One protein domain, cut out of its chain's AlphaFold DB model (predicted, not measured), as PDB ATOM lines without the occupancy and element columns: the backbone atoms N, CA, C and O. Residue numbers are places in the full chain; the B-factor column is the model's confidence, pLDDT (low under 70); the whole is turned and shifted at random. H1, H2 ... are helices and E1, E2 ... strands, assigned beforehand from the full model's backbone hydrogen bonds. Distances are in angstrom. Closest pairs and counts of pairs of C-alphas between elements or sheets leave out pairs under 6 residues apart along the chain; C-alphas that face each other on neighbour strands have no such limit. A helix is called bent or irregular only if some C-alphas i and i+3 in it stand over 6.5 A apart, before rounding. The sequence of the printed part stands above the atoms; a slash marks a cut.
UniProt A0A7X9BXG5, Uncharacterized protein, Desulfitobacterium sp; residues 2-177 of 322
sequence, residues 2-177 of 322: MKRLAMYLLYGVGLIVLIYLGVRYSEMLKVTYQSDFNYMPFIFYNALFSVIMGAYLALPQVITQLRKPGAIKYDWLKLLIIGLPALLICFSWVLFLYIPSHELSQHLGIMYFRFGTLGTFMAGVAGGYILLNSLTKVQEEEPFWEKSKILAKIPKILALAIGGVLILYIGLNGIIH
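Overview. This is residues 2 to 177 of the 322 residues of an uncharacterized protein of Desulfitobacterium sp (UniProt A0A7X9BXG5). A small up-and-down bundle of three helices, H2, H3 and H5b, makes the core; the long H1 folds against H2 as a hairpin, and H7 packs on H3 on the side away from H1. The short hairpin of H4 and H5a caps one end of the bundle, a two-strand ladder of E1 and E2 lies at the other end, and residues 141 to 149 stick out. The printed part has 176 residues, with named elements in the order H1, H2, E1, H3, H4, H5, E2, H6, H7, and is mostly helix; E1 and E2 are antiparallel. It is only just loose, close to compact, with a radius of gyration of the C-alphas of 19.0 A and spans of 58 by 49 by 29 A.

Along the chain. H1, residues 2 to 36, begins at C-alpha 2 (286.310, 251.030, 241.731) and is 49.8 A long. H2, residues 39 to 66, spans 38.5 A; it is irregular, with C-alphas 57 and 60 7.2 A apart, and has a kink of 52 degrees near residue 60. E1 is residues 71 to 74, H3 residues 76 to 90 and H4 residues 92 to 98. H5, residues 102 to 133, was assigned as one helix by its hydrogen bonds but is bent, with C-alphas 114 and 117 9.4 A apart; its arms are H5a, residues 102 to 114, and H5b, residues 117 to 133, 24.1 A long. E2 is residues 135 to 138 and H6 residues 144 to 151. H7, residues 154 to 176, is 30.0 A long, irregular with C-alphas 171 and 174 7.2 A apart, and ends at C-alpha 176 (269.593, 282.991, 275.596).

Arrangement. H2 touches H5b, closest at the C-alphas of Gly 54 and Val 125, 3.8 A. H3 touches H5b at a shallow tilt of 24 degrees, opposite ways, closest at the C-alphas of Gly 83 and Gly 127, 4.4 A. H1 and H2 form a hairpin at a shallow tilt of 10 degrees, closest at the C-alphas of Leu 29 and Phe 42, 5.2 A. H4 and H5a form another, closest at the C-alphas of Phe 96 and Ser 105, 4.6 A. With residues 157 to 164 alone H7 touches H3, closest at the C-alphas of Leu 80 and Ile 157, 7.4 A. H6 touches no helix. N 73 and O 136 of E1 and E2 are 2.8 A apart, within hydrogen-bond range. Every O i to N i+4 pair is within range in H1, H4, H5a and H5b; the counts are 22 of 24 in H2, 9 of 11 in H3, 17 of 19 in H7 and 1 of 4 in H6, where 3 of 5 O i to N i+3 pairs are.

Size, cuts and confidence. The C-alphas of Ser 35 and Pro 143, the two farthest apart, are 61.1 A from each other. The printed part has no cut, and its links are tight. Mean pLDDT of the printed part is 76.8; residues 32 to 39, 98 to 102, 104 and 139 to 177 are under 70.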
ATOM      1  N   MET A   2     285.628 249.730 241.537       80.56
ATOM      2  CA  MET A   2     286.310 251.030 241.731       80.56
ATOM      3  C   MET A   2     285.443 252.148 242.350       80.56
ATOM      4  O   MET A   2     285.853 252.773 243.317       80.56
ATOM      5  N   LYS A   3     284.206 252.365 241.868       74.06
ATOM      6  CA  LYS A   3     283.311 253.412 242.414       74.06
ATOM      7  C   LYS A   3     282.918 253.178 243.881       74.06
ATOM      8  O   LYS A   3     282.803 254.130 244.642       74.06
ATOM      9  N   ARG A   4     282.705 251.917 244.281       74.56
ATOM     10  CA  ARG A   4     282.383 251.565 245.679       74.56
ATOM     11  C   ARG A   4     283.598 251.771 246.576       74.56
ATOM     12  O   ARG A   4     283.459 252.386 247.622       74.56
ATOM     13  N   LEU A   5     284.771 251.330 246.120       79.88
ATOM     14  CA  LEU A   5     286.035 251.554 246.819       79.88
ATOM     15  C   LEU A   5     286.305 253.052 247.027       79.88
ATOM     16  O   LEU A   5     286.562 253.465 248.150       79.88
ATOM     17  N   ALA A   6     286.149 253.873 245.982       78.88
ATOM     18  CA  ALA A   6     286.314 255.323 246.070       78.88
ATOM     19  C   ALA A   6     285.351 255.973 247.081       78.88
ATOM     20  O   ALA A   6     285.762 256.852 247.831       78.88
ATOM     21  N   MET A   7     284.093 255.519 247.155       77.25
ATOM     22  CA  MET A   7     283.132 256.016 248.149       77.25
ATOM     23  C   MET A   7     283.521 255.643 249.587       77.25
ATOM     24  O   MET A   7     283.419 256.490 250.469       77.25
ATOM     25  N   TYR A   8     283.987 254.412 249.833       81.94
ATOM     26  CA  TYR A   8     284.461 254.014 251.165       81.94
ATOM     27  C   TYR A   8     285.737 254.755 251.570       81.94
ATOM     28  O   TYR A   8     285.854 255.162 252.721       81.94
ATOM     29  N   LEU A   9     286.660 254.976 250.628       84.94
ATOM     30  CA  LEU A   9     287.862 255.776 250.864       84.94
ATOM     31  C   LEU A   9     287.508 257.228 251.183       84.94
ATOM     32  O   LEU A   9     288.003 257.760 252.168       84.94
ATOM     33  N   LEU A  10     286.611 257.851 250.414       81.12
ATOM     34  CA  LEU A  10     286.162 259.220 250.672       81.12
ATOM     35  C   LEU A  10     285.476 259.346 252.039       81.12
ATOM     36  O   LEU A  10     285.740 260.294 252.772       81.12
ATOM     37  N   TYR A  11     284.635 258.375 252.400       82.69
ATOM     38  CA  TYR A  11     284.006 258.307 253.719       82.69
ATOM     39  C   TYR A  11     285.040 258.134 254.844       82.69
ATOM     40  O   TYR A  11     284.992 258.842 255.843       82.69
ATOM     41  N   GLY A  12     286.017 257.237 254.679       85.00
ATOM     42  CA  GLY A  12     287.078 257.028 255.666       85.00
ATOM     43  C   GLY A  12     287.971 258.259 255.845       85.00
ATOM     44  O   GLY A  12     288.228 258.673 256.970       85.00
ATOM     45  N   VAL A  13     288.390 258.889 254.744       89.44
ATOM     46  CA  VAL A  13     289.159 260.143 254.771       89.44
ATOM     47  C   VAL A  13     288.344 261.256 255.426       89.44
ATOM     48  O   VAL A  13     288.866 261.967 256.279       89.44
ATOM     49  N   GLY A  14     287.058 261.379 255.088       84.25
ATOM     50  CA  GLY A  14     286.163 262.346 255.715       84.25
ATOM     51  C   GLY A  14     286.033 262.139 257.227       84.25
ATOM     52  O   GLY A  14     286.082 263.116 257.969       84.25
ATOM     53  N   LEU A  15     285.956 260.887 257.691       86.44
ATOM     54  CA  LEU A  15     285.946 260.559 259.118       86.44
ATOM     55  C   LEU A  15     287.252 260.974 259.806       86.44
ATOM     56  O   LEU A  15     287.212 261.593 260.865       86.44
ATOM     57  N   ILE A  16     288.407 260.673 259.204       91.56
ATOM     58  CA  ILE A  16     289.721 261.051 259.751       91.56
ATOM     59  C   ILE A  16     289.849 262.574 259.842       91.56
ATOM     60  O   ILE A  16     290.278 263.092 260.871       91.56
ATOM     61  N   VAL A  17     289.440 263.299 258.796       85.56
ATOM     62  CA  VAL A  17     289.450 264.770 258.776       85.56
ATOM     63  C   VAL A  17     288.513 265.339 259.840       85.56
ATOM     64  O   VAL A  17     288.909 266.244 260.570       85.56
ATOM     65  N   LEU A  18     287.301 264.792 259.976       84.12
ATOM     66  CA  LEU A  18     286.339 265.199 261.002       84.12
ATOM     67  C   LEU A  18     286.905 265.004 262.413       84.12
ATOM     68  O   LEU A  18     286.797 265.909 263.236       84.12
ATOM     69  N   ILE A  19     287.540 263.858 262.680       90.88
ATOM     70  CA  ILE A  19     288.193 263.576 263.966       90.88
ATOM     71  C   ILE A  19     289.340 264.555 264.206       90.88
ATOM     72  O   ILE A  19     289.400 265.163 265.269       90.88
ATOM     73  N   TYR A  20     290.230 264.737 263.228       88.69
ATOM     74  CA  TYR A  20     291.389 265.618 263.362       88.69
ATOM     75  C   TYR A  20     290.979 267.067 263.655       88.69
ATOM     76  O   TYR A  20     291.462 267.666 264.615       88.69
ATOM     77  N   LEU A  21     290.056 267.620 262.860       78.00
ATOM     78  CA  LEU A  21     289.534 268.971 263.072       78.00
ATOM     79  C   LEU A  21     288.783 269.072 264.401       78.00
ATOM     80  O   LEU A  21     288.929 270.062 265.114       78.00
ATOM     81  N   GLY A  22     288.021 268.029 264.737       82.00
ATOM     82  CA  GLY A  22     287.255 267.928 265.967       82.00
ATOM     83  C   GLY A  22     288.115 268.017 267.223       82.00
ATOM     84  O   GLY A  22     287.911 268.862 268.093       82.00
ATOM     85  N   VAL A  23     289.135 267.161 267.283       89.12
ATOM     86  CA  VAL A  23     290.101 267.115 268.384       89.12
ATOM     87  C   VAL A  23     290.881 268.421 268.459       89.12
ATOM     88  O   VAL A  23     290.935 269.021 269.527       89.12
ATOM     89  N   ARG A  24     291.401 268.922 267.331       83.31
ATOM     90  CA  ARG A  24     292.161 270.178 267.304       83.31
ATOM     91  C   ARG A  24     291.339 271.361 267.815       83.31
ATOM     92  O   ARG A  24     291.853 272.192 268.557       83.31
ATOM     93  N   TYR A  25     290.067 271.455 267.432       81.88
ATOM     94  CA  TYR A  25     289.195 272.523 267.917       81.88
ATOM     95  C   TYR A  25     288.828 272.342 269.394       81.88
ATOM     96  O   TYR A  25     288.840 273.320 270.139       81.88
ATOM     97  N   SER A  26     288.594 271.105 269.846       82.00
ATOM     98  CA  SER A  26     288.409 270.798 271.272       82.00
ATOM     99  C   SER A  26     289.632 271.202 272.102       82.00
ATOM    100  O   SER A  26     289.481 271.802 273.160       82.00
ATOM    101  N   GLU A  27     290.846 270.942 271.612       85.06
ATOM    102  CA  GLU A  27     292.099 271.338 272.265       85.06
ATOM    103  C   GLU A  27     292.268 272.857 272.323       85.06
ATOM    104  O   GLU A  27     292.601 273.382 273.382       85.06
ATOM    105  N   MET A  28     291.980 273.577 271.232       78.94
ATOM    106  CA  MET A  28     291.993 275.045 271.244       78.94
ATOM    107  C   MET A  28     291.001 275.592 272.273       78.94
ATOM    108  O   MET A  28     291.377 276.405 273.112       78.94
ATOM    109  N   LEU A  29     289.766 275.081 272.276       73.44
ATOM    110  CA  LEU A  29     288.764 275.450 273.272       73.44
ATOM    111  C   LEU A  29     289.176 275.061 274.689       73.44
ATOM    112  O   LEU A  29     288.813 275.769 275.619       73.44
ATOM    113  N   LYS A  30     289.926 273.970 274.872       77.19
ATOM    114  CA  LYS A  30     290.456 273.549 276.172       77.19
ATOM    115  C   LYS A  30     291.524 274.516 276.674       77.19
ATOM    116  O   LYS A  30     291.519 274.836 277.856       77.19
ATOM    117  N   VAL A  31     292.418 274.979 275.802       75.06
ATOM    118  CA  VAL A  31     293.435 275.983 276.147       75.06
ATOM    119  C   VAL A  31     292.765 277.310 276.499       75.06
ATOM    120  O   VAL A  31     293.067 277.871 277.547       75.06
ATOM    121  N   THR A  32     291.793 277.756 275.694       66.19
ATOM    122  CA  THR A  32     290.981 278.942 276.007       66.19
ATOM    123  C   THR A  32     290.205 278.755 277.309       66.19
ATOM    124  O   THR A  32     290.167 279.651 278.135       66.19
ATOM    125  N   TYR A  33     289.642 277.575 277.560       67.75
ATOM    126  CA  TYR A  33     289.016 277.248 278.839       67.75
ATOM    127  C   TYR A  33     290.011 277.399 280.004       67.75
ATOM    128  O   TYR A  33     289.678 278.009 281.017       67.75
ATOM    129  N   GLN A  34     291.227 276.865 279.875       60.97
ATOM    130  CA  GLN A  34     292.235 276.916 280.936       60.97
ATOM    131  C   GLN A  34     292.719 278.344 281.235       60.97
ATOM    132  O   GLN A  34     293.133 278.602 282.365       60.97
ATOM    133  N   SER A  35     292.657 279.260 280.264       58.19
ATOM    134  CA  SER A  35     292.989 280.676 280.463       58.19
ATOM    135  C   SER A  35     291.800 281.498 280.970       58.19
ATOM    136  O   SER A  35     291.921 282.256 281.936       58.19
ATOM    137  N   ASP A  36     290.637 281.310 280.349       59.09
ATOM    138  CA  ASP A  36     289.484 282.207 280.453       59.09
ATOM    139  C   ASP A  36     288.454 281.724 281.475       59.09
ATOM    140  O   ASP A  36     287.544 282.473 281.821       59.09
ATOM    141  N   PHE A  37     288.583 280.477 281.943       56.12
ATOM    142  CA  PHE A  37     287.652 279.768 282.831       56.12
ATOM    143  C   PHE A  37     286.204 279.734 282.336       56.12
ATOM    144  O   PHE A  37     285.311 279.291 283.047       56.12
ATOM    145  N   ASN A  38     285.962 280.105 281.081       62.59
ATOM    146  CA  ASN A  38     284.679 279.890 280.446       62.59
ATOM    147  C   ASN A  38     284.616 278.445 279.937       62.59
ATOM    148  O   ASN A  38     285.029 278.130 278.819       62.59
ATOM    149  N   TYR A  39     284.103 277.549 280.780       68.44
ATOM    150  CA  TYR A  39     283.942 276.130 280.455       68.44
ATOM    151  C   TYR A  39     282.930 275.895 279.324       68.44
ATOM    152  O   TYR A  39     282.931 274.833 278.692       68.44
ATOM    153  N   MET A  40     282.048 276.865 279.073       70.94
ATOM    154  CA  MET A  40     280.843 276.641 278.292       70.94
ATOM    155  C   MET A  40     281.111 276.294 276.822       70.94
ATOM    156  O   MET A  40     280.619 275.253 276.373       70.94
ATOM    157  N   PRO A  41     281.912 277.076 276.065       74.19
ATOM    158  CA  PRO A  41     282.228 276.740 274.683       74.19
ATOM    159  C   PRO A  41     282.819 275.337 274.560       74.19
ATOM    160  O   PRO A  41     282.430 274.585 273.672       74.19
ATOM    161  N   PHE A  42     283.704 274.958 275.486       79.81
ATOM    162  CA  PHE A  42     284.363 273.657 275.489       79.81
ATOM    163  C   PHE A  42     283.383 272.504 275.740       79.81
ATOM    164  O   PHE A  42     283.358 271.535 274.979       79.81
ATOM    165  N   ILE A  43     282.557 272.587 276.783       84.62
ATOM    166  CA  ILE A  43     281.606 271.520 277.126       84.62
ATOM    167  C   ILE A  43     280.571 271.355 276.016       84.62
ATOM    168  O   ILE A  43     280.331 270.238 275.551       84.62
ATOM    169  N   PHE A  44     279.946 272.461 275.606       84.94
ATOM    170  CA  PHE A  44     278.888 272.432 274.607       84.94
ATOM    171  C   PHE A  44     279.417 271.893 273.278       84.94
ATOM    172  O   PHE A  44     278.778 271.048 272.647       84.94
ATOM    173  N   TYR A  45     280.629 272.312 272.898       85.62
ATOM    174  CA  TYR A  45     281.317 271.785 271.729       85.62
ATOM    175  C   TYR A  45     281.531 270.274 271.816       85.62
ATOM    176  O   TYR A  45     281.203 269.576 270.865       85.62
ATOM    177  N   ASN A  46     282.039 269.748 272.934       89.56
ATOM    178  CA  ASN A  46     282.295 268.310 273.059       89.56
ATOM    179  C   ASN A  46     281.007 267.475 272.995       89.56
ATOM    180  O   ASN A  46     280.991 266.436 272.331       89.56
ATOM    181  N   ALA A  47     279.921 267.939 273.625       91.56
ATOM    182  CA  ALA A  47     278.618 267.285 273.527       91.56
ATOM    183  C   ALA A  47     278.105 267.278 272.075       91.56
ATOM    184  O   ALA A  47     277.735 266.232 271.540       91.56
ATOM    185  N   LEU A  48     278.152 268.426 271.395       89.44
ATOM    186  CA  LEU A  48     277.698 268.539 270.011       89.44
ATOM    187  C   LEU A  48     278.579 267.738 269.043       89.44
ATOM    188  O   LEU A  48     278.066 267.049 268.163       89.44
ATOM    189  N   PHE A  49     279.900 267.794 269.215       89.81
ATOM    190  CA  PHE A  49     280.861 267.060 268.400       89.81
ATOM    191  C   PHE A  49     280.641 265.550 268.504       89.81
ATOM    192  O   PHE A  49     280.637 264.859 267.487       89.81
ATOM    193  N   SER A  50     280.368 265.044 269.706       96.06
ATOM    194  CA  SER A  50     279.994 263.646 269.918       96.06
ATOM    195  C   SER A  50     278.733 263.247 269.125       96.06
ATOM    196  O   SER A  50     278.728 262.233 268.421       96.06
ATOM    197  N   VAL A  51     277.687 264.080 269.146       95.06
ATOM    198  CA  VAL A  51     276.463 263.858 268.353       95.06
ATOM    199  C   VAL A  51     276.752 263.894 266.849       95.06
ATOM    200  O   VAL A  51     276.276 263.031 266.107       95.06
ATOM    201  N   ILE A  52     277.573 264.841 266.385       89.25
ATOM    202  CA  ILE A  52     277.994 264.937 264.979       89.25
ATOM    203  C   ILE A  52     278.767 263.682 264.557       89.25
ATOM    204  O   ILE A  52     278.502 263.139 263.486       89.25
ATOM    205  N   MET A  53     279.671 263.183 265.401       93.12
ATOM    206  CA  MET A  53     280.407 261.938 265.166       93.12
ATOM    207  C   MET A  53     279.456 260.749 265.014       93.12
ATOM    208  O   MET A  53     279.561 259.986 264.054       93.12
ATOM    209  N   GLY A  54     278.474 260.624 265.907       93.94
ATOM    210  CA  GLY A  54     277.420 259.616 265.809       93.94
ATOM    211  C   GLY A  54     276.635 259.684 264.503       93.94
ATOM    212  O   GLY A  54     276.478 258.678 263.805       93.94
ATOM    213  N   ALA A  55     276.174 260.881 264.145       89.75
ATOM    214  CA  ALA A  55     275.445 261.112 262.905       89.75
ATOM    215  C   ALA A  55     276.312 260.787 261.676       89.75
ATOM    216  O   ALA A  55     275.832 260.142 260.741       89.75
ATOM    217  N   TYR A  56     277.603 261.142 261.698       88.88
ATOM    218  CA  TYR A  56     278.556 260.787 260.645       88.88
ATOM    219  C   TYR A  56     278.629 259.273 260.431       88.88
ATOM    220  O   TYR A  56     278.548 258.798 259.300       88.88
ATOM    221  N   LEU A  57     278.694 258.499 261.517       93.81
ATOM    222  CA  LEU A  57     278.738 257.037 261.447       93.81
ATOM    223  C   LEU A  57     277.459 256.415 260.863       93.81
ATOM    224  O   LEU A  57     277.513 255.347 260.250       93.81
ATOM    225  N   ALA A  58     276.312 257.077 261.016       91.00
ATOM    226  CA  ALA A  58     275.042 256.629 260.452       91.00
ATOM    227  C   ALA A  58     274.887 256.945 258.952       91.00
ATOM    228  O   ALA A  58     274.066 256.307 258.284       91.00
ATOM    229  N   LEU A  59     275.666 257.884 258.391       84.94
ATOM    230  CA  LEU A  59     275.500 258.354 257.008       84.94
ATOM    231  C   LEU A  59     275.469 257.232 255.963       84.94
ATOM    232  O   LEU A  59     274.559 257.255 255.133       84.94
ATOM    233  N   PRO A  60     276.379 256.238 255.957       81.56
ATOM    234  CA  PRO A  60     276.360 255.200 254.929       81.56
ATOM    235  C   PRO A  60     275.030 254.441 254.900       81.56
ATOM    236  O   PRO A  60     274.452 254.239 253.833       81.56
ATOM    237  N   GLN A  61     274.508 254.077 256.075       84.88
ATOM    238  CA  GLN A  61     273.232 253.375 256.189       84.88
ATOM    239  C   GLN A  61     272.080 254.275 255.745       84.88
ATOM    240  O   GLN A  61     271.268 253.872 254.914       84.88
ATOM    241  N   VAL A  62     272.055 255.517 256.216       81.12
ATOM    242  CA  VAL A  62     270.990 256.475 255.904       81.12
ATOM    243  C   VAL A  62     270.955 256.804 254.413       81.12
ATOM    244  O   VAL A  62     269.889 256.744 253.809       81.12
ATOM    245  N   ILE A  63     272.102 257.021 253.760       80.94
ATOM    246  CA  ILE A  63     272.172 257.223 252.302       80.94
ATOM    247  C   ILE A  63     271.577 256.017 251.566       80.94
ATOM    248  O   ILE A  63     270.812 256.188 250.614       80.94
ATOM    249  N   THR A  64     271.900 254.789 251.989       82.38
ATOM    250  CA  THR A  64     271.339 253.590 251.342       82.38
ATOM    251  C   THR A  64     269.833 253.454 251.557       82.38
ATOM    252  O   THR A  64     269.136 253.025 250.640       82.38
ATOM    253  N   GLN A  65     269.316 253.860 252.719       79.81
ATOM    254  CA  GLN A  65     267.880 253.876 252.993       79.81
ATOM    255  C   GLN A  65     267.153 254.958 252.186       79.81
ATOM    256  O   GLN A  65     266.128 254.674 251.570       79.81
ATOM    257  N   LEU A  66     267.708 256.169 252.108       77.56
ATOM    258  CA  LEU A  66     267.114 257.296 251.384       77.56
ATOM    259  C   LEU A  66     267.075 257.083 249.866       77.56
ATOM    260  O   LEU A  66     266.187 257.613 249.197       77.56
ATOM    261  N   ARG A  67     267.988 256.267 249.324       80.31
ATOM    262  CA  ARG A  67     267.986 255.855 247.912       80.31
ATOM    263  C   ARG A  67     266.841 254.910 247.540       80.31
ATOM    264  O   ARG A  67     266.570 254.757 246.353       80.31
ATOM    265  N   LYS A  68     266.179 254.265 248.507       84.00
ATOM    266  CA  LYS A  68     265.015 253.407 248.226       84.00
ATOM    267  C   LYS A  68     263.819 254.264 247.770       84.00
ATOM    268  O   LYS A  68     263.736 255.428 248.160       84.00
ATOM    269  N   PRO A  69     262.889 253.752 246.951       75.06
ATOM    270  CA  PRO A  69     261.633 254.447 246.658       75.06
ATOM    271  C   PRO A  69     260.708 254.462 247.891       75.06
ATOM    272  O   PRO A  69     260.810 253.585 248.748       75.06
ATOM    273  N   GLY A  70     259.822 255.458 247.986       80.25
ATOM    274  CA  GLY A  70     258.880 255.633 249.103       80.25
ATOM    275  C   GLY A  70     259.063 256.945 249.875       80.25
ATOM    276  O   GLY A  70     260.032 257.685 249.651       80.25
ATOM    277  N   ALA A  71     258.122 257.216 250.782       80.00
ATOM    278  CA  ALA A  71     258.104 258.413 251.618       80.00
ATOM    279  C   ALA A  71     259.054 258.268 252.814       80.00
ATOM    280  O   ALA A  71     259.155 257.197 253.419       80.00
ATOM    281  N   ILE A  72     259.748 259.356 253.157       78.44
ATOM    282  CA  ILE A  72     260.589 259.411 254.356       78.44
ATOM    283  C   ILE A  72     259.663 259.472 255.571       78.44
ATOM    284  O   ILE A  72     258.838 260.377 255.684       78.44
ATOM    285  N   LYS A  73     259.816 258.517 256.485       83.56
ATOM    286  CA  LYS A  73     259.189 258.529 257.805       83.56
ATOM    287  C   LYS A  73     260.267 258.535 258.877       83.56
ATOM    288  O   LYS A  73     261.362 258.002 258.700       83.56
ATOM    289  N   TYR A  74     259.938 259.147 260.004       82.44
ATOM    290  CA  TYR A  74     260.820 259.203 261.154       82.44
ATOM    291  C   TYR A  74     260.363 258.186 262.201       82.44
ATOM    292  O   TYR A  74     259.208 258.217 262.632       82.44
ATOM    293  N   ASP A  75     261.251 257.275 262.600       87.94
ATOM    294  CA  ASP A  75     260.994 256.323 263.680       87.94
ATOM    295  C   ASP A  75     261.120 257.029 265.035       87.94
ATOM    296  O   ASP A  75     262.162 257.036 265.704       87.94
ATOM    297  N   TRP A  76     260.011 257.653 265.427       84.44
ATOM    298  CA  TRP A  76     259.870 258.329 266.708       84.44
ATOM    299  C   TRP A  76     260.058 257.383 267.891       84.44
ATOM    300  O   TRP A  76     260.534 257.825 268.931       84.44
ATOM    301  N   LEU A  77     259.725 256.096 267.757       85.25
ATOM    302  CA  LEU A  77     259.845 255.138 268.852       85.25
ATOM    303  C   LEU A  77     261.318 254.861 269.161       85.25
ATOM    304  O   LEU A  77     261.737 254.951 270.316       85.25
ATOM    305  N   LYS A  78     262.114 254.594 268.124       87.06
ATOM    306  CA  LYS A  78     263.563 254.403 268.238       87.06
ATOM    307  C   LYS A  78     264.256 255.655 268.770       87.06
ATOM    308  O   LYS A  78     265.121 255.550 269.643       87.06
ATOM    309  N   LEU A  79     263.845 256.839 268.301       88.06
ATOM    310  CA  LEU A  79     264.378 258.096 268.822       88.06
ATOM    311  C   LEU A  79     264.048 258.267 270.309       88.06
ATOM    312  O   LEU A  79     264.938 258.585 271.085       88.06
ATOM    313  N   LEU A  80     262.803 258.045 270.718       86.62
ATOM    314  CA  LEU A  80     262.361 258.315 272.085       86.62
ATOM    315  C   LEU A  80     262.951 257.342 273.110       86.62
ATOM    316  O   LEU A  80     263.272 257.746 274.220       86.62
ATOM    317  N   ILE A  81     263.066 256.062 272.749       86.94
ATOM    318  CA  ILE A  81     263.519 255.014 273.672       86.94
ATOM    319  C   ILE A  81     265.043 254.991 273.783       86.94
ATOM    320  O   ILE A  81     265.566 254.730 274.860       86.94
ATOM    321  N   ILE A  82     265.757 255.241 272.683       89.81
ATOM    322  CA  ILE A  82     267.216 255.073 272.636       89.81
ATOM    323  C   ILE A  82     267.910 256.421 272.472       89.81
ATOM    324  O   ILE A  82     268.817 256.750 273.232       89.81
ATOM    325  N   GLY A  83     267.479 257.218 271.494       90.69
ATOM    326  CA  GLY A  83     268.130 258.487 271.174       90.69
ATOM    327  C   GLY A  83     267.975 259.531 272.278       90.69
ATOM    328  O   GLY A  83     268.965 260.128 272.682       90.69
ATOM    329  N   LEU A  84     266.768 259.721 272.810       89.50
ATOM    330  CA  LEU A  84     266.494 260.743 273.816       89.50
ATOM    331  C   LEU A  84     267.257 260.486 275.130       89.50
ATOM    332  O   LEU A  84     267.930 261.414 275.574       89.50
ATOM    333  N   PRO A  85     267.269 259.273 275.725       91.06
ATOM    334  CA  PRO A  85     268.105 259.005 276.896       91.06
ATOM    335  C   PRO A  85     269.600 259.180 276.615       91.06
ATOM    336  O   PRO A  85     270.311 259.750 277.439       91.06
ATOM    337  N   ALA A  86     270.079 258.744 275.446       94.75
ATOM    338  CA  ALA A  86     271.484 258.883 275.068       94.75
ATOM    339  C   ALA A  86     271.899 260.360 274.919       94.75
ATOM    340  O   ALA A  86     272.949 260.767 275.414       94.75
ATOM    341  N   LEU A  87     271.042 261.187 274.314       93.31
ATOM    342  CA  LEU A  87     271.243 262.633 274.229       93.31
ATOM    343  C   LEU A  87     271.155 263.296 275.605       93.31
ATOM    344  O   LEU A  87     271.958 264.171 275.904       93.31
ATOM    345  N   LEU A  88     270.240 262.862 276.471       91.31
ATOM    346  CA  LEU A  88     270.115 263.410 277.821       91.31
ATOM    347  C   LEU A  88     271.367 263.122 278.665       91.31
ATOM    348  O   LEU A  88     271.848 264.012 279.362       91.31
ATOM    349  N   ILE A  89     271.958 261.931 278.528       93.00
ATOM    350  CA  ILE A  89     273.258 261.606 279.130       93.00
ATOM    351  C   ILE A  89     274.373 262.456 278.501       93.00
ATOM    352  O   ILE A  89     275.173 263.035 279.229       93.00
ATOM    353  N   CYS A  90     274.417 262.584 277.171       94.88
ATOM    354  CA  CYS A  90     275.413 263.399 276.462       94.88
ATOM    355  C   CYS A  90     275.419 264.861 276.926       94.88
ATOM    356  O   CYS A  90     276.473 265.439 277.180       94.88
ATOM    357  N   PHE A  91     274.235 265.461 277.046       92.75
ATOM    358  CA  PHE A  91     274.066 266.852 277.454       92.75
ATOM    359  C   PHE A  91     273.956 267.019 278.973       92.75
ATOM    360  O   PHE A  91     273.766 268.138 279.432       92.75
ATOM    361  N   SER A  92     274.115 265.959 279.771       90.06
ATOM    362  CA  SER A  92     273.920 266.011 281.228       90.06
ATOM    363  C   SER A  92     274.767 267.080 281.924       90.06
ATOM    364  O   SER A  92     274.241 267.781 282.781       90.06
ATOM    365  N   TRP A  93     276.030 267.287 281.523       87.19
ATOM    366  CA  TRP A  93     276.870 268.360 282.084       87.19
ATOM    367  C   TRP A  93     276.414 269.754 281.666       87.19
ATOM    368  O   TRP A  93     276.382 270.667 282.484       87.19
ATOM    369  N   VAL A  94     276.028 269.915 280.396       85.44
ATOM    370  CA  VAL A  94     275.471 271.178 279.895       85.44
ATOM    371  C   VAL A  94     274.202 271.504 280.679       85.44
ATOM    372  O   VAL A  94     274.074 272.582 281.239       85.44
ATOM    373  N   LEU A  95     273.286 270.546 280.797       84.31
ATOM    374  CA  LEU A  95     272.026 270.730 281.508       84.31
ATOM    375  C   LEU A  95     272.242 270.948 283.013       84.31
ATOM    376  O   LEU A  95     271.561 271.773 283.611       84.31
ATOM    377  N   PHE A  96     273.209 270.263 283.623       81.12
ATOM    378  CA  PHE A  96     273.589 270.474 285.021       81.12
ATOM    379  C   PHE A  96     273.965 271.934 285.306       81.12
ATOM    380  O   PHE A  96     273.542 272.477 286.325       81.12
ATOM    381  N   LEU A  97     274.715 272.572 284.404       71.25
ATOM    382  CA  LEU A  97     275.180 273.949 284.585       71.25
ATOM    383  C   LEU A  97     274.083 275.006 284.390       71.25
ATOM    384  O   LEU A  97     274.182 276.087 284.965       71.25
ATOM    385  N   TYR A  98     273.046 274.707 283.602       69.62
ATOM    386  CA  TYR A  98     272.060 275.708 283.179       69.62
ATOM    387  C   TYR A  98     270.653 275.519 283.737       69.62
ATOM    388  O   TYR A  98     269.851 276.448 283.660       69.62
ATOM    389  N   ILE A  99     270.318 274.352 284.292       68.88
ATOM    390  CA  ILE A  99     268.993 274.152 284.879       68.88
ATOM    391  C   ILE A  99     268.893 274.904 286.220       68.88
ATOM    392  O   ILE A  99     269.636 274.583 287.151       68.88
ATOM    393  N   PRO A 100     267.933 275.845 286.372       54.09
ATOM    394  CA  PRO A 100     267.789 276.629 287.603       54.09
ATOM    395  C   PRO A 100     267.369 275.780 288.811       54.09
ATOM    396  O   PRO A 100     267.800 276.018 289.939       54.09
ATOM    397  N   SER A 101     266.541 274.752 288.582       68.88
ATOM    398  CA  SER A 101     266.056 273.864 289.643       68.88
ATOM    399  C   SER A 101     267.216 273.124 290.314       68.88
ATOM    400  O   SER A 101     267.934 272.350 289.678       68.88
ATOM    401  N   HIS A 102     267.383 273.344 291.622       64.25
ATOM    402  CA  HIS A 102     268.423 272.694 292.419       64.25
ATOM    403  C   HIS A 102     268.304 271.172 292.378       64.25
ATOM    404  O   HIS A 102     269.273 270.503 292.030       64.25
ATOM    405  N   GLU A 103     267.114 270.631 292.623       70.12
ATOM    406  CA  GLU A 103     266.889 269.188 292.606       70.12
ATOM    407  C   GLU A 103     267.189 268.592 291.228       70.12
ATOM    408  O   GLU A 103     267.966 267.645 291.121       70.12
ATOM    409  N   LEU A 104     266.654 269.176 290.151       68.62
ATOM    410  CA  LEU A 104     266.850 268.639 288.803       68.62
ATOM    411  C   LEU A 104     268.315 268.741 288.352       68.62
ATOM    412  O   LEU A 104     268.850 267.791 287.778       68.62
ATOM    413  N   SER A 105     268.984 269.856 288.664       72.31
ATOM    414  CA  SER A 105     270.412 270.026 288.379       72.31
ATOM    415  C   SER A 105     271.250 268.967 289.103       72.31
ATOM    416  O   SER A 105     272.069 268.310 288.468       72.31
ATOM    417  N   GLN A 106     270.999 268.689 290.388       72.69
ATOM    418  CA  GLN A 106     271.746 267.667 291.127       72.69
ATOM    419  C   GLN A 106     271.638 266.282 290.484       72.69
ATOM    420  O   GLN A 106     272.650 265.598 290.335       72.69
ATOM    421  N   HIS A 107     270.443 265.885 290.042       77.50
ATOM    422  CA  HIS A 107     270.247 264.599 289.370       77.50
ATOM    423  C   HIS A 107     271.032 264.508 288.050       77.50
ATOM    424  O   HIS A 107     271.619 263.466 287.752       77.50
ATOM    425  N   LEU A 108     271.102 265.599 287.283       82.12
ATOM    426  CA  LEU A 108     271.885 265.669 286.044       82.12
ATOM    427  C   LEU A 108     273.394 265.699 286.298       82.12
ATOM    428  O   LEU A 108     274.146 265.045 285.579       82.12
ATOM    429  N   GLY A 109     273.831 266.385 287.355       79.31
ATOM    430  CA  GLY A 109     275.218 266.353 287.808       79.31
ATOM    431  C   GLY A 109     275.633 264.935 288.198       79.31
ATOM    432  O   GLY A 109     276.638 264.428 287.703       79.31
ATOM    433  N   ILE A 110     274.820 264.244 289.007       77.50
ATOM    434  CA  ILE A 110     275.038 262.834 289.371       77.50
ATOM    435  C   ILE A 110     275.095 261.955 288.121       77.50
ATOM    436  O   ILE A 110     275.958 261.083 288.029       77.50
ATOM    437  N   MET A 111     274.203 262.181 287.151       83.44
ATOM    438  CA  MET A 111     274.222 261.455 285.885       83.44
ATOM    439  C   MET A 111     275.561 261.643 285.166       83.44
ATOM    440  O   MET A 111     276.219 260.649 284.867       83.44
ATOM    441  N   TYR A 112     276.010 262.883 284.962       86.12
ATOM    442  CA  TYR A 112     277.308 263.138 284.344       86.12
ATOM    443  C   TYR A 112     278.449 262.456 285.102       86.12
ATOM    444  O   TYR A 112     279.243 261.742 284.496       86.12
ATOM    445  N   PHE A 113     278.529 262.635 286.423       81.81
ATOM    446  CA  PHE A 113     279.629 262.084 287.216       81.81
ATOM    447  C   PHE A 113     279.651 260.552 287.206       81.81
ATOM    448  O   PHE A 113     280.729 259.964 287.226       81.81
ATOM    449  N   ARG A 114     278.486 259.895 287.126       84.81
ATOM    450  CA  ARG A 114     278.396 258.431 287.012       84.81
ATOM    451  C   ARG A 114     278.865 257.907 285.659       84.81
ATOM    452  O   ARG A 114     279.523 256.874 285.617       84.81
ATOM    453  N   PHE A 115     278.511 258.581 284.565       86.56
ATOM    454  CA  PHE A 115     278.918 258.163 283.217       86.56
ATOM    455  C   PHE A 115     280.334 258.633 282.849       86.56
ATOM    456  O   PHE A 115     280.993 258.019 282.009       86.56
ATOM    457  N   GLY A 116     280.816 259.706 283.476       88.06
ATOM    458  CA  GLY A 116     282.097 260.331 283.183       88.06
ATOM    459  C   GLY A 116     282.164 260.961 281.787       88.06
ATOM    460  O   GLY A 116     281.231 260.903 280.983       88.06
ATOM    461  N   THR A 117     283.312 261.554 281.468       88.38
ATOM    462  CA  THR A 117     283.561 262.203 280.169       88.38
ATOM    463  C   THR A 117     283.463 261.222 279.001       88.38
ATOM    464  O   THR A 117     282.833 261.516 277.990       88.38
ATOM    465  N   LEU A 118     284.044 260.027 279.143       90.31
ATOM    466  CA  LEU A 118     284.010 259.013 278.091       90.31
ATOM    467  C   LEU A 118     282.597 258.452 277.884       90.31
ATOM    468  O   LEU A 118     282.153 258.343 276.746       90.31
ATOM    469  N   GLY A 119     281.871 258.125 278.958       92.19
ATOM    470  CA  GLY A 119     280.522 257.565 278.846       92.19
ATOM    471  C   GLY A 119     279.526 258.564 278.262       92.19
ATOM    472  O   GLY A 119     278.713 258.196 277.416       92.19
ATOM    473  N   THR A 120     279.634 259.842 278.630       93.69
ATOM    474  CA  THR A 120     278.816 260.911 278.034       93.69
ATOM    475  C   THR A 120     279.167 261.155 276.567       93.69
ATOM    476  O   THR A 120     278.260 261.288 275.745       93.69
ATOM    477  N   PHE A 121     280.451 261.087 276.197       94.50
ATOM    478  CA  PHE A 121     280.871 261.114 274.794       94.50
ATOM    479  C   PHE A 121     280.339 259.907 274.008       94.50
ATOM    480  O   PHE A 121     279.854 260.068 272.895       94.50
ATOM    481  N   MET A 122     280.368 258.693 274.555       96.19
ATOM    482  CA  MET A 122     279.801 257.519 273.877       96.19
ATOM    483  C   MET A 122     278.276 257.616 273.746       96.19
ATOM    484  O   MET A 122     277.720 257.232 272.716       96.19
ATOM    485  N   ALA A 123     277.599 258.172 274.755       96.44
ATOM    486  CA  ALA A 123     276.163 258.414 274.716       96.44
ATOM    487  C   ALA A 123     275.785 259.426 273.624       96.44
ATOM    488  O   ALA A 123     274.819 259.200 272.901       96.44
ATOM    489  N   GLY A 124     276.568 260.488 273.424       96.19
ATOM    490  CA  GLY A 124     276.335 261.423 272.321       96.19
ATOM    491  C   GLY A 124     276.537 260.786 270.947       96.19
ATOM    492  O   GLY A 124     275.700 260.980 270.068       96.19
ATOM    493  N   VAL A 125     277.549 259.926 270.781       97.69
ATOM    494  CA  VAL A 125     277.765 259.160 269.541       97.69
ATOM    495  C   VAL A 125     276.576 258.231 269.281       97.69
ATOM    496  O   VAL A 125     276.048 258.194 268.170       97.69
ATOM    497  N   ALA A 126     276.095 257.518 270.302       97.12
ATOM    498  CA  ALA A 126     274.903 256.683 270.181       97.12
ATOM    499  C   ALA A 126     273.655 257.518 269.842       97.12
ATOM    500  O   ALA A 126     272.907 257.169 268.927       97.12
ATOM    501  N   GLY A 127     273.454 258.647 270.525       96.12
ATOM    502  CA  GLY A 127     272.339 259.565 270.306       96.12
ATOM    503  C   GLY A 127     272.327 260.146 268.893       96.12
ATOM    504  O   GLY A 127     271.308 260.077 268.212       96.12
ATOM    505  N   GLY A 128     273.470 260.638 268.412       93.44
ATOM    506  CA  GLY A 128     273.646 261.148 267.052       93.44
ATOM    507  C   GLY A 128     273.441 260.087 265.976       93.44
ATOM    508  O   GLY A 128     272.770 260.336 264.972       93.44
ATOM    509  N   TYR A 129     273.951 258.876 266.208       96.06
ATOM    510  CA  TYR A 129     273.735 257.755 265.301       96.06
ATOM    511  C   TYR A 129     272.250 257.405 265.198       96.06
ATOM    512  O   TYR A 129     271.727 257.248 264.095       96.06
ATOM    513  N   ILE A 130     271.548 257.312 266.332       95.56
ATOM    514  CA  ILE A 130     270.114 257.016 266.367       95.56
ATOM    515  C   ILE A 130     269.299 258.150 265.743       95.56
ATOM    516  O   ILE A 130     268.416 257.858 264.944       95.56
ATOM    517  N   LEU A 131     269.624 259.415 266.027       92.56
ATOM    518  CA  LEU A 131     268.960 260.584 265.438       92.56
ATOM    519  C   LEU A 131     268.887 260.490 263.914       92.56
ATOM    520  O   LEU A 131     267.817 260.687 263.335       92.56
ATOM    521  N   LEU A 132     270.013 260.166 263.273       87.12
ATOM    522  CA  LEU A 132     270.079 260.073 261.820       87.12
ATOM    523  C   LEU A 132     269.532 258.731 261.307       87.12
ATOM    524  O   LEU A 132     268.802 258.695 260.321       87.12
ATOM    525  N   ASN A 133     269.820 257.625 261.999       91.62
ATOM    526  CA  ASN A 133     269.382 256.276 261.621       91.62
ATOM    527  C   ASN A 133     267.917 255.956 261.991       91.62
ATOM    528  O   ASN A 133     267.463 254.822 261.820       91.62
ATOM    529  N   SER A 134     267.174 256.913 262.545       88.75
ATOM    530  CA  SER A 134     265.713 256.842 262.685       88.75
ATOM    531  C   SER A 134     264.982 257.279 261.411       88.75
ATOM    532  O   SER A 134     263.772 257.087 261.306       88.75
ATOM    533  N   LEU A 135     265.689 257.831 260.420       85.56
ATOM    534  CA  LEU A 135     265.133 258.103 259.095       85.56
ATOM    535  C   LEU A 135     264.936 256.789 258.342       85.56
ATOM    536  O   LEU A 135     265.908 256.147 257.955       85.56
ATOM    537  N   THR A 136     263.683 256.418 258.102       83.69
ATOM    538  CA  THR A 136     263.309 255.218 257.347       83.69
ATOM    539  C   THR A 136     262.472 255.592 256.127       83.69
ATOM    540  O   THR A 136     261.921 256.690 256.038       83.69
ATOM    541  N   LYS A 137     262.378 254.685 255.148       76.81
ATOM    542  CA  LYS A 137     261.418 254.803 254.044       76.81
ATOM    543  C   LYS A 137     260.387 253.696 254.132       76.81
ATOM    544  O   LYS A 137     260.757 252.527 254.199       76.81
ATOM    545  N   VAL A 138     259.115 254.080 254.103       73.25
ATOM    546  CA  VAL A 138     257.977 253.153 254.108       73.25
ATOM    547  C   VAL A 138     257.273 253.273 252.757       73.25
ATOM    548  O   VAL A 138     256.966 254.384 252.319       73.25
ATOM    549  N   GLN A 139     257.081 252.145 252.067       59.66
ATOM    550  CA  GLN A 139     256.205 252.077 250.893       59.66
ATOM    551  C   GLN A 139     254.759 252.152 251.393       59.66
ATOM    552  O   GLN A 139     254.427 251.517 252.392       59.66
ATOM    553  N   GLU A 140     253.934 253.001 250.783       59.62
ATOM    554  CA  GLU A 140     252.539 253.166 251.194       59.62
ATOM    555  C   GLU A 140     251.772 251.856 251.034       59.62
ATOM    556  O   GLU A 140     251.544 251.420 249.916       59.62
ATOM    557  N   GLU A 141     251.417 251.255 252.170       55.78
ATOM    558  CA  GLU A 141     250.132 250.621 252.489       55.78
ATOM    559  C   GLU A 141     250.219 250.113 253.940       55.78
ATOM    560  O   GLU A 141     250.602 248.977 254.199       55.78
ATOM    561  N   GLU A 142     249.908 250.969 254.922       52.03
ATOM    562  CA  GLU A 142     249.594 250.476 256.272       52.03
ATOM    563  C   GLU A 142     248.085 250.596 256.513       52.03
ATOM    564  O   GLU A 142     247.529 251.696 256.372       52.03
ATOM    565  N   PRO A 143     247.402 249.491 256.861       53.12
ATOM    566  CA  PRO A 143     245.962 249.488 257.044       53.12
ATOM    567  C   PRO A 143     245.552 250.314 258.273       53.12
ATOM    568  O   PRO A 143     246.249 250.407 259.284       53.12
ATOM    569  N   PHE A 144     244.370 250.927 258.188       50.62
ATOM    570  CA  PHE A 144     243.835 251.907 259.145       50.62
ATOM    571  C   PHE A 144     243.874 251.468 260.626       50.62
ATOM    572  O   PHE A 144     244.036 252.302 261.518       50.62
ATOM    573  N   TRP A 145     243.775 250.167 260.911       53.88
ATOM    574  CA  TRP A 145     243.791 249.631 262.275       53.88
ATOM    575  C   TRP A 145     245.174 249.694 262.948       53.88
ATOM    576  O   TRP A 145     245.243 249.795 264.173       53.88
ATOM    577  N   GLU A 146     246.271 249.721 262.194       53.59
ATOM    578  CA  GLU A 146     247.637 249.817 262.733       53.59
ATOM    579  C   GLU A 146     247.999 251.265 263.123       53.59
ATOM    580  O   GLU A 146     248.609 251.504 264.173       53.59
ATOM    581  N   LYS A 147     247.446 252.253 262.396       48.88
ATOM    582  CA  LYS A 147     247.457 253.677 262.788       48.88
ATOM    583  C   LYS A 147     246.854 253.908 264.179       48.88
ATOM    584  O   LYS A 147     247.342 254.773 264.904       48.88
ATOM    585  N   SER A 148     245.842 253.131 264.586       49.94
ATOM    586  CA  SER A 148     245.147 253.298 265.876       49.94
ATOM    587  C   SER A 148     246.046 253.039 267.098       49.94
ATOM    588  O   SER A 148     245.965 253.752 268.099       49.94
ATOM    589  N   LYS A 149     246.983 252.083 267.002       54.50
ATOM    590  CA  LYS A 149     247.943 251.770 268.079       54.50
ATOM    591  C   LYS A 149     249.034 252.832 268.209       54.50
ATOM    592  O   LYS A 149     249.544 253.055 269.307       54.50
ATOM    593  N   ILE A 150     249.388 253.487 267.104       52.97
ATOM    594  CA  ILE A 150     250.325 254.616 267.086       52.97
ATOM    595  C   ILE A 150     249.632 255.863 267.643       52.97
ATOM    596  O   ILE A 150     250.182 256.495 268.542       52.97
ATOM    597  N   LEU A 151     248.396 256.148 267.212       51.25
ATOM    598  CA  LEU A 151     247.547 257.229 267.734       51.25
ATOM    599  C   LEU A 151     247.392 257.165 269.263       51.25
ATOM    600  O   LEU A 151     247.488 258.191 269.928       51.25
ATOM    601  N   ALA A 152     247.275 255.966 269.843       56.31
ATOM    602  CA  ALA A 152     247.215 255.781 271.297       56.31
ATOM    603  C   ALA A 152     248.535 256.101 272.039       56.31
ATOM    604  O   ALA A 152     248.526 256.356 273.245       56.31
ATOM    605  N   LYS A 153     249.683 256.097 271.346       52.31
ATOM    606  CA  LYS A 153     251.008 256.437 271.904       52.31
ATOM    607  C   LYS A 153     251.407 257.895 271.658       52.31
ATOM    608  O   LYS A 153     252.288 258.391 272.360       52.31
ATOM    609  N   ILE A 154     250.745 258.587 270.724       57.34
ATOM    610  CA  ILE A 154     250.981 260.002 270.394       57.34
ATOM    611  C   ILE A 154     250.973 260.912 271.634       57.34
ATOM    612  O   ILE A 154     251.905 261.701 271.749       57.34
ATOM    613  N   PRO A 155     250.046 260.784 272.608       64.62
ATOM    614  CA  PRO A 155     250.061 261.637 273.797       64.62
ATOM    615  C   PRO A 155     251.330 261.464 274.643       64.62
ATOM    616  O   PRO A 155     251.877 262.439 275.142       64.62
ATOM    617  N   LYS A 156     251.842 260.231 274.767       51.84
ATOM    618  CA  LYS A 156     253.066 259.932 275.531       51.84
ATOM    619  C   LYS A 156     254.318 260.433 274.812       51.84
ATOM    620  O   LYS A 156     255.232 260.938 275.453       51.84
ATOM    621  N   ILE A 157     254.343 260.316 273.483       55.78
ATOM    622  CA  ILE A 157     255.428 260.823 272.633       55.78
ATOM    623  C   ILE A 157     255.442 262.356 272.653       55.78
ATOM    624  O   ILE A 157     256.504 262.940 272.839       55.78
ATOM    625  N   LEU A 158     254.278 263.002 272.536       58.31
ATOM    626  CA  LEU A 158     254.131 264.451 272.686       58.31
ATOM    627  C   LEU A 158     254.563 264.907 274.076       58.31
ATOM    628  O   LEU A 158     255.335 265.849 274.169       58.31
ATOM    629  N   ALA A 159     254.145 264.223 275.144       64.56
ATOM    630  CA  ALA A 159     254.550 264.571 276.505       64.56
ATOM    631  C   ALA A 159     256.073 264.488 276.701       64.56
ATOM    632  O   ALA A 159     256.667 265.391 277.283       64.56
ATOM    633  N   LEU A 160     256.724 263.445 276.176       54.03
ATOM    634  CA  LEU A 160     258.178 263.286 276.266       54.03
ATOM    635  C   LEU A 160     258.941 264.256 275.350       54.03
ATOM    636  O   LEU A 160     259.993 264.750 275.744       54.03
ATOM    637  N   ALA A 161     258.415 264.574 274.164       56.06
ATOM    638  CA  ALA A 161     258.996 265.571 273.266       56.06
ATOM    639  C   ALA A 161     258.859 266.992 273.831       56.06
ATOM    640  O   ALA A 161     259.835 267.733 273.851       56.06
ATOM    641  N   ILE A 162     257.682 267.346 274.356       64.25
ATOM    642  CA  ILE A 162     257.438 268.612 275.058       64.25
ATOM    643  C   ILE A 162     258.326 268.689 276.300       64.25
ATOM    644  O   ILE A 162     258.978 269.704 276.506       64.25
ATOM    645  N   GLY A 163     258.436 267.607 277.077       59.75
ATOM    646  CA  GLY A 163     259.351 267.525 278.215       59.75
ATOM    647  C   GLY A 163     260.811 267.736 277.807       59.75
ATOM    648  O   GLY A 163     261.498 268.547 278.412       59.75
ATOM    649  N   GLY A 164     261.274 267.078 276.742       56.62
ATOM    650  CA  GLY A 164     262.629 267.247 276.213       56.62
ATOM    651  C   GLY A 164     262.906 268.664 275.702       56.62
ATOM    652  O   GLY A 164     263.948 269.231 276.017       56.62
ATOM    653  N   VAL A 165     261.964 269.267 274.969       59.53
ATOM    654  CA  VAL A 165     262.067 270.651 274.476       59.53
ATOM    655  C   VAL A 165     262.011 271.655 275.624       59.53
ATOM    656  O   VAL A 165     262.776 272.609 275.609       59.53
ATOM    657  N   LEU A 166     261.175 271.437 276.640       58.00
ATOM    658  CA  LEU A 166     261.131 272.275 277.841       58.00
ATOM    659  C   LEU A 166     262.429 272.163 278.643       58.00
ATOM    660  O   LEU A 166     262.958 273.183 279.062       58.00
ATOM    661  N   ILE A 167     262.984 270.959 278.805       54.00
ATOM    662  CA  ILE A 167     264.278 270.744 279.470       54.00
ATOM    663  C   ILE A 167     265.406 271.432 278.695       54.00
ATOM    664  O   ILE A 167     266.260 272.067 279.307       54.00
ATOM    665  N   LEU A 168     265.395 271.360 277.359       52.59
ATOM    666  CA  LEU A 168     266.354 272.072 276.513       52.59
ATOM    667  C   LEU A 168     266.152 273.589 276.573       52.59
ATOM    668  O   LEU A 168     267.125 274.310 276.710       52.59
ATOM    669  N   TYR A 169     264.920 274.090 276.524       52.97
ATOM    670  CA  TYR A 169     264.618 275.520 276.625       52.97
ATOM    671  C   TYR A 169     265.049 276.088 277.983       52.97
ATOM    672  O   TYR A 169     265.764 277.083 278.042       52.97
ATOM    673  N   ILE A 170     264.700 275.404 279.075       50.28
ATOM    674  CA  ILE A 170     265.101 275.771 280.438       50.28
ATOM    675  C   ILE A 170     266.626 275.667 280.596       50.28
ATOM    676  O   ILE A 170     267.241 276.555 281.177       50.28
ATOM    677  N   GLY A 171     267.250 274.626 280.034       46.47
ATOM    678  CA  GLY A 171     268.701 274.420 280.043       46.47
ATOM    679  C   GLY A 171     269.487 275.299 279.062       46.47
ATOM    680  O   GLY A 171     270.707 275.334 279.127       46.47
ATOM    681  N   LEU A 172     268.833 276.020 278.153       48.94
ATOM    682  CA  LEU A 172     269.464 277.010 277.273       48.94
ATOM    683  C   LEU A 172     269.133 278.442 277.712       48.94
ATOM    684  O   LEU A 172     269.659 279.394 277.142       48.94
ATOM    685  N   ASN A 173     268.311 278.614 278.751       48.53
ATOM    686  CA  ASN A 173     267.826 279.917 279.197       48.53
ATOM    687  C   ASN A 173     268.971 280.859 279.616       48.53
ATOM    688  O   ASN A 173     268.948 282.036 279.282       48.53
ATOM    689  N   GLY A 174     270.025 280.336 280.252       43.28
ATOM    690  CA  GLY A 174     271.232 281.111 280.589       43.28
ATOM    691  C   GLY A 174     272.183 281.386 279.412       43.28
ATOM    692  O   GLY A 174     273.135 282.142 279.564       43.28
ATOM    693  N   ILE A 175     271.961 280.769 278.243       48.41
ATOM    694  CA  ILE A 175     272.649 281.114 276.982       48.41
ATOM    695  C   ILE A 175     271.853 282.189 276.237       48.41
ATOM    696  O   ILE A 175     272.426 283.102 275.650       48.41
ATOM    697  N   ILE A 176     270.522 282.072 276.262       50.28
ATOM    698  CA  ILE A 176     269.593 282.991 275.596       50.28
ATOM    699  C   ILE A 176     269.495 284.320 276.365       50.28
ATOM    700  O   ILE A 176     269.293 285.369 275.753       50.28
ATOM    701  N   HIS A 177     269.688 284.301 277.686       52.94
ATOM    702  CA  HIS A 177     269.679 285.495 278.523       52.94
ATOM    703  C   HIS A 177     271.062 285.772 279.125       52.94
ATOM    704  O   HIS A 177     271.545 284.976 279.931       52.94
TER     705      HIS A 177